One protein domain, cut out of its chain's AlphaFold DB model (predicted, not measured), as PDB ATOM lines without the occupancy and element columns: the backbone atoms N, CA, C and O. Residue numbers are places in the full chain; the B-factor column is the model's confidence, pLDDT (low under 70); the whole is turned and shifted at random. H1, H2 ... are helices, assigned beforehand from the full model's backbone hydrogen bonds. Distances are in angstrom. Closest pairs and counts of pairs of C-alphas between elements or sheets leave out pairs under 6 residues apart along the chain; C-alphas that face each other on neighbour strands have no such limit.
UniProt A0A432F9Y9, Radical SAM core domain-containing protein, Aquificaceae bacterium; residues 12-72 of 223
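AT A GLANCE: This is residues 12 to 72 of the 223 residues of the protein "Radical SAM core domain-containing protein" of Aquificaceae bacterium (UniProt A0A432F9Y9). Four short helices, H1, H2, H4 and H5, and one longer one, H3, are strung along a winding chain with about as much loop as helix: it runs from H1 at one end of the longest axis past H2 to H3 at the other end, then comes back through residues 47 to 52 to H4, near H1. A last long loop, residues 57 to 68, then folds back to H5, and H2 and H5 lie on opposite sides of the middle. The printed part has 61 residues, with helices H1 to H5 in that order, 31 residues in them, and no named strand: the class is all helix. It is compact, with a radius of gyration of the C-alphas of 11.1 A and spans of 34 by 25 by 17 A.

HOW THE PARTS SIT: H1, residues 12 to 16, is close to but not clearly touching H4, residues 53 to 56; their closest C-alphas, Gln 14 and Pro 53, are 6.0 A apart. H2, residues 22 to 26, only just touches H3, residues 34 to 46, with 3 pairs of C-alphas within 8 A; H3 does so with residues 40 to 44 alone, and the closest C-alphas are those of Pro 22 and Leu 40, 5.2 A apart. H4 is close to but not clearly touching H5, residues 69 to 72: the closest C-alphas, Leu 56 and Arg 69, are 7.8 A apart. H2 and H5 are apart, as are H3 and H5. Every O i to N i+4 pair is within hydrogen-bond range in H1 and H2, and 6 of 9 in H3; H4 and H5 are too short for such a pair.

IN THESE COORDINATES: H1 measures 6.1 A from C-alpha 12 at (-115.570, 122.503, 31.916), H2 6.2 A, H4 5.3 A. H3, the longest helix, runs 18.3 A from C-alpha 34 at (-98.315, 105.496, 55.415). H5, 5.4 A, ends at C-alpha 72, (-110.193, 113.582, 48.724).

THE WHOLE: The C-alphas farthest apart, Arg 12 and Glu 34, are 33.8 A apart. The printed part has no cut; the link from H4 to H5 is long. No printed residue is under 70 in pLDDT.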
ATOM      1  N   ARG A  12    -115.905 123.631  32.798       93.44
ATOM      2  CA  ARG A  12    -115.570 122.503  31.916       93.44
ATOM      3  C   ARG A  12    -114.078 122.216  31.957       93.44
ATOM      4  O   ARG A  12    -113.682 121.053  32.023       93.44
ATOM      5  N   TRP A  13    -113.255 123.265  31.984       95.19
ATOM      6  CA  TRP A  13    -111.815 123.136  32.178       95.19
ATOM      7  C   TRP A  13    -111.500 122.484  33.528       95.19
ATOM      8  O   TRP A  13    -110.715 121.538  33.574       95.19
ATOM      9  N   GLN A  14    -112.169 122.902  34.608       96.38
ATOM     10  CA  GLN A  14    -112.012 122.289  35.932       96.38
ATOM     11  C   GLN A  14    -112.368 120.790  35.923       96.38
ATOM     12  O   GLN A  14    -111.636 119.981  36.490       96.38
ATOM     13  N   LEU A  15    -113.459 120.397  35.252       95.81
ATOM     14  CA  LEU A  15    -113.861 118.989  35.129       95.81
ATOM     15  C   LEU A  15    -112.904 118.155  34.268       95.81
ATOM     16  O   LEU A  15    -112.661 116.988  34.593       95.81
ATOM     17  N   LYS A  16    -112.369 118.736  33.187       95.31
ATOM     18  CA  LYS A  16    -111.398 118.089  32.290       95.31
ATOM     19  C   LYS A  16    -110.050 117.869  32.978       95.31
ATOM     20  O   LYS A  16    -109.427 116.837  32.764       95.31
ATOM     21  N   ASN A  17    -109.631 118.806  33.826       96.38
ATOM     22  CA  ASN A  17    -108.340 118.783  34.518       96.38
ATOM     23  C   ASN A  17    -108.420 118.196  35.936       96.38
ATOM     24  O   ASN A  17    -107.564 118.478  36.774       96.38
ATOM     25  N   ARG A  18    -109.446 117.386  36.232       96.88
ATOM     26  CA  ARG A  18    -109.524 116.678  37.514       96.88
ATOM     27  C   ARG A  18    -108.304 115.777  37.693       96.88
ATOM     28  O   ARG A  18    -107.962 115.009  36.795       96.88
ATOM     29  N   ILE A  19    -107.706 115.804  38.881       96.88
ATOM     30  CA  ILE A  19    -106.714 114.801  39.267       96.88
ATOM     31  C   ILE A  19    -107.451 113.491  39.518       96.88
ATOM     32  O   ILE A  19    -108.275 113.416  40.430       96.88
ATOM     33  N   LYS A  20    -107.172 112.485  38.685       95.25
ATOM     34  CA  LYS A  20    -107.839 111.175  38.714       95.25
ATOM     35  C   LYS A  20    -106.922 110.013  39.090       95.25
ATOM     36  O   LYS A  20    -107.401 108.897  39.237       95.25
ATOM     37  N   THR A  21    -105.622 110.260  39.237       95.25
ATOM     38  CA  THR A  21    -104.624 109.216  39.479       95.25
ATOM     39  C   THR A  21    -103.988 109.352  40.861       95.25
ATOM     40  O   THR A  21    -103.861 110.475  41.370       95.25
ATOM     41  N   PRO A  22    -103.546 108.235  41.465       95.75
ATOM     42  CA  PRO A  22    -102.750 108.254  42.686       95.75
ATOM     43  C   PRO A  22    -101.510 109.142  42.569       95.75
ATOM     44  O   PRO A  22    -101.231 109.934  43.464       95.75
ATOM     45  N   GLU A  23    -100.801 109.064  41.442       95.69
ATOM     46  CA  GLU A  23     -99.579 109.826  41.162       95.69
ATOM     47  C   GLU A  23     -99.852 111.331  41.191       95.69
ATOM     48  O   GLU A  23     -99.065 112.097  41.742       95.69
ATOM     49  N   GLY A  24    -101.001 111.763  40.663       95.00
ATOM     50  CA  GLY A  24    -101.382 113.170  40.685       95.00
ATOM     51  C   GLY A  24    -101.583 113.713  42.104       95.00
ATOM     52  O   GLY A  24    -101.205 114.853  42.368       95.00
ATOM     53  N   LEU A  25    -102.122 112.909  43.031       95.69
ATOM     54  CA  LEU A  25    -102.225 113.300  44.443       95.69
ATOM     55  C   LEU A  25    -100.871 113.207  45.163       95.69
ATOM     56  O   LEU A  25    -100.542 114.119  45.922       95.69
ATOM     57  N   LYS A  26    -100.059 112.174  44.885       95.06
ATOM     58  CA  LYS A  26     -98.692 112.034  45.427       95.06
ATOM     59  C   LYS A  26     -97.802 113.223  45.070       95.06
ATOM     60  O   LYS A  26     -97.057 113.692  45.916       95.06
ATOM     61  N   ASN A  27     -97.929 113.747  43.854       94.50
ATOM     62  CA  ASN A  27     -97.171 114.917  43.410       94.50
ATOM     63  C   ASN A  27     -97.680 116.238  44.016       94.50
ATOM     64  O   ASN A  27     -96.975 117.246  43.973       94.50
ATOM     65  N   TYR A  28     -98.915 116.273  44.527       94.56
ATOM     66  CA  TYR A  28     -99.506 117.485  45.092       94.56
ATOM     67  C   TYR A  28     -99.196 117.662  46.585       94.56
ATOM     68  O   TYR A  28     -98.904 118.784  47.009       94.56
ATOM     69  N   PHE A  29     -99.297 116.582  47.366       95.50
ATOM     70  CA  PHE A  29     -99.088 116.588  48.817       95.50
ATOM     71  C   PHE A  29     -97.623 116.326  49.171       95.50
ATOM     72  O   PHE A  29     -97.009 115.406  48.644       95.50
ATOM     73  N   GLU A  30     -97.074 117.111  50.098       93.50
ATOM     74  CA  GLU A  30     -95.651 117.040  50.461       93.50
ATOM     75  C   GLU A  30     -95.371 115.937  51.496       93.50
ATOM     76  O   GLU A  30     -94.253 115.433  51.579       93.50
ATOM     77  N   ASN A  31     -96.380 115.535  52.278       92.81
ATOM     78  CA  ASN A  31     -96.216 114.594  53.387       92.81
ATOM     79  C   ASN A  31     -97.383 113.603  53.541       92.81
ATOM     80  O   ASN A  31     -98.183 113.667  54.476       92.81
ATOM     81  N   LEU A  32     -97.484 112.644  52.623       94.50
ATOM     82  CA  LEU A  32     -98.446 111.545  52.753       94.50
ATOM     83  C   LEU A  32     -98.082 110.611  53.915       94.50
ATOM     84  O   LEU A  32     -96.941 110.154  54.013       94.50
ATOM     85  N   SER A  33     -99.062 110.305  54.761       93.44
ATOM     86  CA  SER A  33     -98.950 109.264  55.785       93.44
ATOM     87  C   SER A  33     -98.866 107.874  55.148       93.44
ATOM     88  O   SER A  33     -99.273 107.673  54.002       93.44
ATOM     89  N   GLU A  34     -98.372 106.885  55.895       92.88
ATOM     90  CA  GLU A  34     -98.315 105.496  55.415       92.88
ATOM     91  C   GLU A  34     -99.700 104.935  55.064       92.88
ATOM     92  O   GLU A  34     -99.845 104.188  54.098       92.88
ATOM     93  N   ASP A  35    -100.733 105.339  55.803       93.81
ATOM     94  CA  ASP A  35    -102.115 104.937  55.543       93.81
ATOM     95  C   ASP A  35    -102.656 105.538  54.233       93.81
ATOM     96  O   ASP A  35    -103.259 104.838  53.418       93.81
ATOM     97  N   GLU A  36    -102.363 106.811  53.954       96.06
ATOM     98  CA  GLU A  36    -102.718 107.442  52.676       96.06
ATOM     99  C   GLU A  36    -101.924 106.861  51.505       96.06
ATOM    100  O   GLU A  36    -102.481 106.661  50.427       96.06
ATOM    101  N   LYS A  37    -100.635 106.546  51.690       95.25
ATOM    102  CA  LYS A  37     -99.828 105.880  50.654       95.25
ATOM    103  C   LYS A  37    -100.436 104.529  50.279       95.25
ATOM    104  O   LYS A  37    -100.637 104.269  49.092       95.25
ATOM    105  N   LYS A  38    -100.796 103.716  51.279       95.06
ATOM    106  CA  LYS A  38    -101.490 102.433  51.079       95.06
ATOM    107  C   LYS A  38    -102.867 102.620  50.447       95.06
ATOM    108  O   LYS A  38    -103.226 101.882  49.532       95.06
ATOM    109  N   GLY A  39    -103.631 103.622  50.880       95.31
ATOM    110  CA  GLY A  39    -104.929 103.951  50.290       95.31
ATOM    111  C   GLY A  39    -104.825 104.335  48.811       95.31
ATOM    112  O   GLY A  39    -105.588 103.859  47.971       95.31
ATOM    113  N   LEU A  40    -103.831 105.143  48.457       96.00
ATOM    114  CA  LEU A  40    -103.559 105.537  47.075       96.00
ATOM    115  C   LEU A  40    -103.158 104.348  46.189       96.00
ATOM    116  O   LEU A  40    -103.452 104.357  44.999       96.00
ATOM    117  N   GLU A  41    -102.519 103.322  46.749       94.50
ATOM    118  CA  GLU A  41    -102.117 102.118  46.016       94.50
ATOM    119  C   GLU A  41    -103.248 101.084  45.881       94.50
ATOM    120  O   GLU A  41    -103.458 100.516  44.805       94.50
ATOM    121  N   ILE A  42    -103.982 100.830  46.969       94.44
ATOM    122  CA  ILE A  42    -104.928  99.713  47.067       94.44
ATOM    123  C   ILE A  42    -106.372 100.214  46.988       94.44
ATOM    124  O   ILE A  42    -107.118  99.796  46.103       94.44
ATOM    125  N   THR A  43    -106.769 101.143  47.862       91.81
ATOM    126  CA  THR A  43    -108.148 101.661  47.941       91.81
ATOM    127  C   THR A  43    -108.607 102.297  46.631       91.81
ATOM    128  O   THR A  43    -109.769 102.146  46.249       91.81
ATOM    129  N   TYR A  44    -107.704 102.960  45.902       89.56
ATOM    130  CA  TYR A  44    -107.997 103.538  44.586       89.56
ATOM    131  C   TYR A  44    -108.538 102.511  43.574       89.56
ATOM    132  O   TYR A  44    -109.410 102.832  42.763       89.56
ATOM    133  N   LYS A  45    -108.077 101.253  43.645       90.94
ATOM    134  CA  LYS A  45    -108.538 100.178  42.750       90.94
ATOM    135  C   LYS A  45    -110.023  99.893  42.957       90.94
ATOM    136  O   LYS A  45    -110.759  99.716  41.985       90.94
ATOM    137  N   SER A  46    -110.491  99.942  44.204       89.94
ATOM    138  CA  SER A  46    -111.904  99.768  44.554       89.94
ATOM    139  C   SER A  46    -112.714 101.033  44.288       89.94
ATOM    140  O   SER A  46    -113.786 100.968  43.686       89.94
ATOM    141  N   PHE A  47    -112.177 102.199  44.639       91.38
ATOM    142  CA  PHE A  47    -112.917 103.455  44.634       91.38
ATOM    143  C   PHE A  47    -112.150 104.567  43.912       91.38
ATOM    144  O   PHE A  47    -111.083 104.968  44.388       91.38
ATOM    145  N   PRO A  48    -112.705 105.127  42.823       92.25
ATOM    146  CA  PRO A  48    -111.980 106.069  41.986       92.25
ATOM    147  C   PRO A  48    -111.624 107.357  42.739       92.25
ATOM    148  O   PRO A  48    -112.267 107.747  43.720       92.25
ATOM    149  N   ILE A  49    -110.593 108.032  42.239       94.50
ATOM    150  CA  ILE A  49    -110.210 109.385  42.635       94.50
ATOM    151  C   ILE A  49    -110.643 110.324  41.515       94.50
ATOM    152  O   ILE A  49    -110.467 110.035  40.334       94.50
ATOM    153  N   ALA A  50    -111.211 111.460  41.891       96.50
ATOM    154  CA  ALA A  50    -111.354 112.608  41.015       96.50
ATOM    155  C   ALA A  50    -111.425 113.846  41.900       96.50
ATOM    156  O   ALA A  50    -112.225 113.870  42.834       96.50
ATOM    157  N   VAL A  51    -110.600 114.855  41.630       97.69
ATOM    158  CA  VAL A  51    -110.620 116.122  42.370       97.69
ATOM    159  C   VAL A  51    -110.416 117.280  41.404       97.69
ATOM    160  O   VAL A  51    -109.457 117.262  40.636       97.69
ATOM    161  N   THR A  52    -111.292 118.286  41.429       97.81
ATOM    162  CA  THR A  52    -111.120 119.500  40.617       97.81
ATOM    163  C   THR A  52    -109.864 120.270  41.035       97.81
ATOM    164  O   THR A  52    -109.538 120.308  42.228       97.81
ATOM    165  N   PRO A  53    -109.181 120.944  40.092       97.25
ATOM    166  CA  PRO A  53    -108.093 121.863  40.414       97.25
ATOM    167  C   PRO A  53    -108.468 122.886  41.492       97.25
ATOM    168  O   PRO A  53    -107.677 123.140  42.401       97.25
ATOM    169  N   TYR A  54    -109.685 123.437  41.421       97.19
ATOM    170  CA  TYR A  54    -110.238 124.340  42.427       97.19
ATOM    171  C   TYR A  54    -110.233 123.719  43.823       97.19
ATOM    172  O   TYR A  54    -109.573 124.256  44.714       97.19
ATOM    173  N   TYR A  55    -110.913 122.585  44.009       97.88
ATOM    174  CA  TYR A  55    -111.095 122.004  45.337       97.88
ATOM    175  C   TYR A  55    -109.779 121.480  45.915       97.88
ATOM    176  O   TYR A  55    -109.512 121.659  47.100       97.88
ATOM    177  N   LEU A  56    -108.902 120.922  45.068       96.88
ATOM    178  CA  LEU A  56    -107.564 120.521  45.499       96.88
ATOM    179  C   LEU A  56    -106.740 121.729  45.972       96.88
ATOM    180  O   LEU A  56    -106.020 121.620  46.957       96.88
ATOM    181  N   SER A  57    -106.884 122.895  45.331       96.12
ATOM    182  CA  SER A  57    -106.151 124.116  45.708       96.12
ATOM    183  C   SER A  57    -106.536 124.710  47.066       96.12
ATOM    184  O   SER A  57    -105.846 125.617  47.538       96.12
ATOM    185  N   LEU A  58    -107.637 124.237  47.654       96.38
ATOM    186  CA  LEU A  58    -108.067 124.588  49.004       96.38
ATOM    187  C   LEU A  58    -107.458 123.654  50.064       96.38
ATOM    188  O   LEU A  58    -107.466 123.992  51.243       96.38
ATOM    189  N   ALA A  59    -106.945 122.486  49.664       96.38
ATOM    190  CA  ALA A  59    -106.285 121.562  50.574       96.38
ATOM    191  C   ALA A  59    -104.884 122.066  50.937       96.38
ATOM    192  O   ALA A  59    -104.084 122.397  50.053       96.38
ATOM    193  N   ASP A  60    -104.580 122.058  52.234       94.81
ATOM    194  CA  ASP A  60    -103.224 122.244  52.731       94.81
ATOM    195  C   ASP A  60    -102.373 121.025  52.346       94.81
ATOM    196  O   ASP A  60    -102.766 119.868  52.523       94.81
ATOM    197  N   LYS A  61    -101.205 121.299  51.765       94.56
ATOM    198  CA  LYS A  61    -100.284 120.285  51.247       94.56
ATOM    199  C   LYS A  61     -99.472 119.585  52.329       94.56
ATOM    200  O   LYS A  61     -98.943 118.506  52.062       94.56
ATOM    201  N   ARG A  62     -99.322 120.238  53.481       94.00
ATOM    202  CA  ARG A  62     -98.426 119.874  54.580       94.00
ATOM    203  C   ARG A  62     -99.179 119.483  55.836       94.00
ATOM    204  O   ARG A  62     -98.603 118.804  56.670       94.00
ATOM    205  N   ASP A  63    -100.427 119.897  56.005       94.00
ATOM    206  CA  ASP A  63    -101.216 119.496  57.168       94.00
ATOM    207  C   ASP A  63    -101.942 118.155  56.912       94.00
ATOM    208  O   ASP A  63    -102.864 118.101  56.087       94.00
ATOM    209  N   PRO A  64    -101.582 117.054  57.605       89.94
ATOM    210  CA  PRO A  64    -102.292 115.779  57.494       89.94
ATOM    211  C   PRO A  64    -103.709 115.838  58.083       89.94
ATOM    212  O   PRO A  64    -104.568 115.039  57.711       89.94
ATOM    213  N   SER A  65    -103.976 116.787  58.985       93.69
ATOM    214  CA  SER A  65    -105.295 116.986  59.592       93.69
ATOM    215  C   SER A  65    -106.237 117.831  58.729       93.69
ATOM    216  O   SER A  65    -107.427 117.937  59.048       93.69
ATOM    217  N   CYS A  66    -105.748 118.344  57.590       96.62
ATOM    218  CA  CYS A  66    -106.497 119.220  56.702       96.62
ATOM    219  C   CYS A  66    -107.864 118.605  56.338       96.62
ATOM    220  O   CYS A  66    -107.938 117.535  55.716       96.62
ATOM    221  N   PRO A  67    -108.981 119.285  56.654       96.88
ATOM    222  CA  PRO A  67    -110.313 118.711  56.488       96.88
ATOM    223  C   PRO A  67    -110.674 118.467  55.020       96.88
ATOM    224  O   PRO A  67    -111.477 117.584  54.724       96.88
ATOM    225  N   ILE A  68    -110.090 119.218  54.085       97.31
ATOM    226  CA  ILE A  68    -110.323 119.035  52.647       97.31
ATOM    227  C   ILE A  68    -109.535 117.830  52.134       97.31
ATOM    228  O   ILE A  68    -110.105 117.003  51.423       97.31
ATOM    229  N   ARG A  69    -108.272 117.676  52.555       96.75
ATOM    230  CA  ARG A  69    -107.420 116.516  52.238       96.75
ATOM    231  C   ARG A  69    -108.095 115.206  52.641       96.75
ATOM    232  O   ARG A  69    -108.242 114.319  51.803       96.75
ATOM    233  N   ARG A  70    -108.627 115.139  53.866       96.12
ATOM    234  CA  ARG A  70    -109.367 113.975  54.393       96.12
ATOM    235  C   ARG A  70    -110.592 113.582  53.559       96.12
ATOM    236  O   ARG A  70    -111.063 112.455  53.642       96.12
ATOM    237  N   GLN A  71    -111.136 114.500  52.763       96.81
ATOM    238  CA  GLN A  71    -112.286 114.223  51.904       96.81
ATOM    239  C   GLN A  71    -111.904 113.741  50.505       96.81
ATOM    240  O   GLN A  71    -112.794 113.275  49.790       96.81
ATOM    241  N   ILE A  72    -110.634 113.847  50.102       96.50
ATOM    242  CA  ILE A  72    -110.193 113.582  48.724       96.50
ATOM    243  C   ILE A  72    -109.065 112.554  48.608       96.50
ATOM    244  O   ILE A  72    -108.994 111.866  47.590       96.50
TER     245      ILE A  72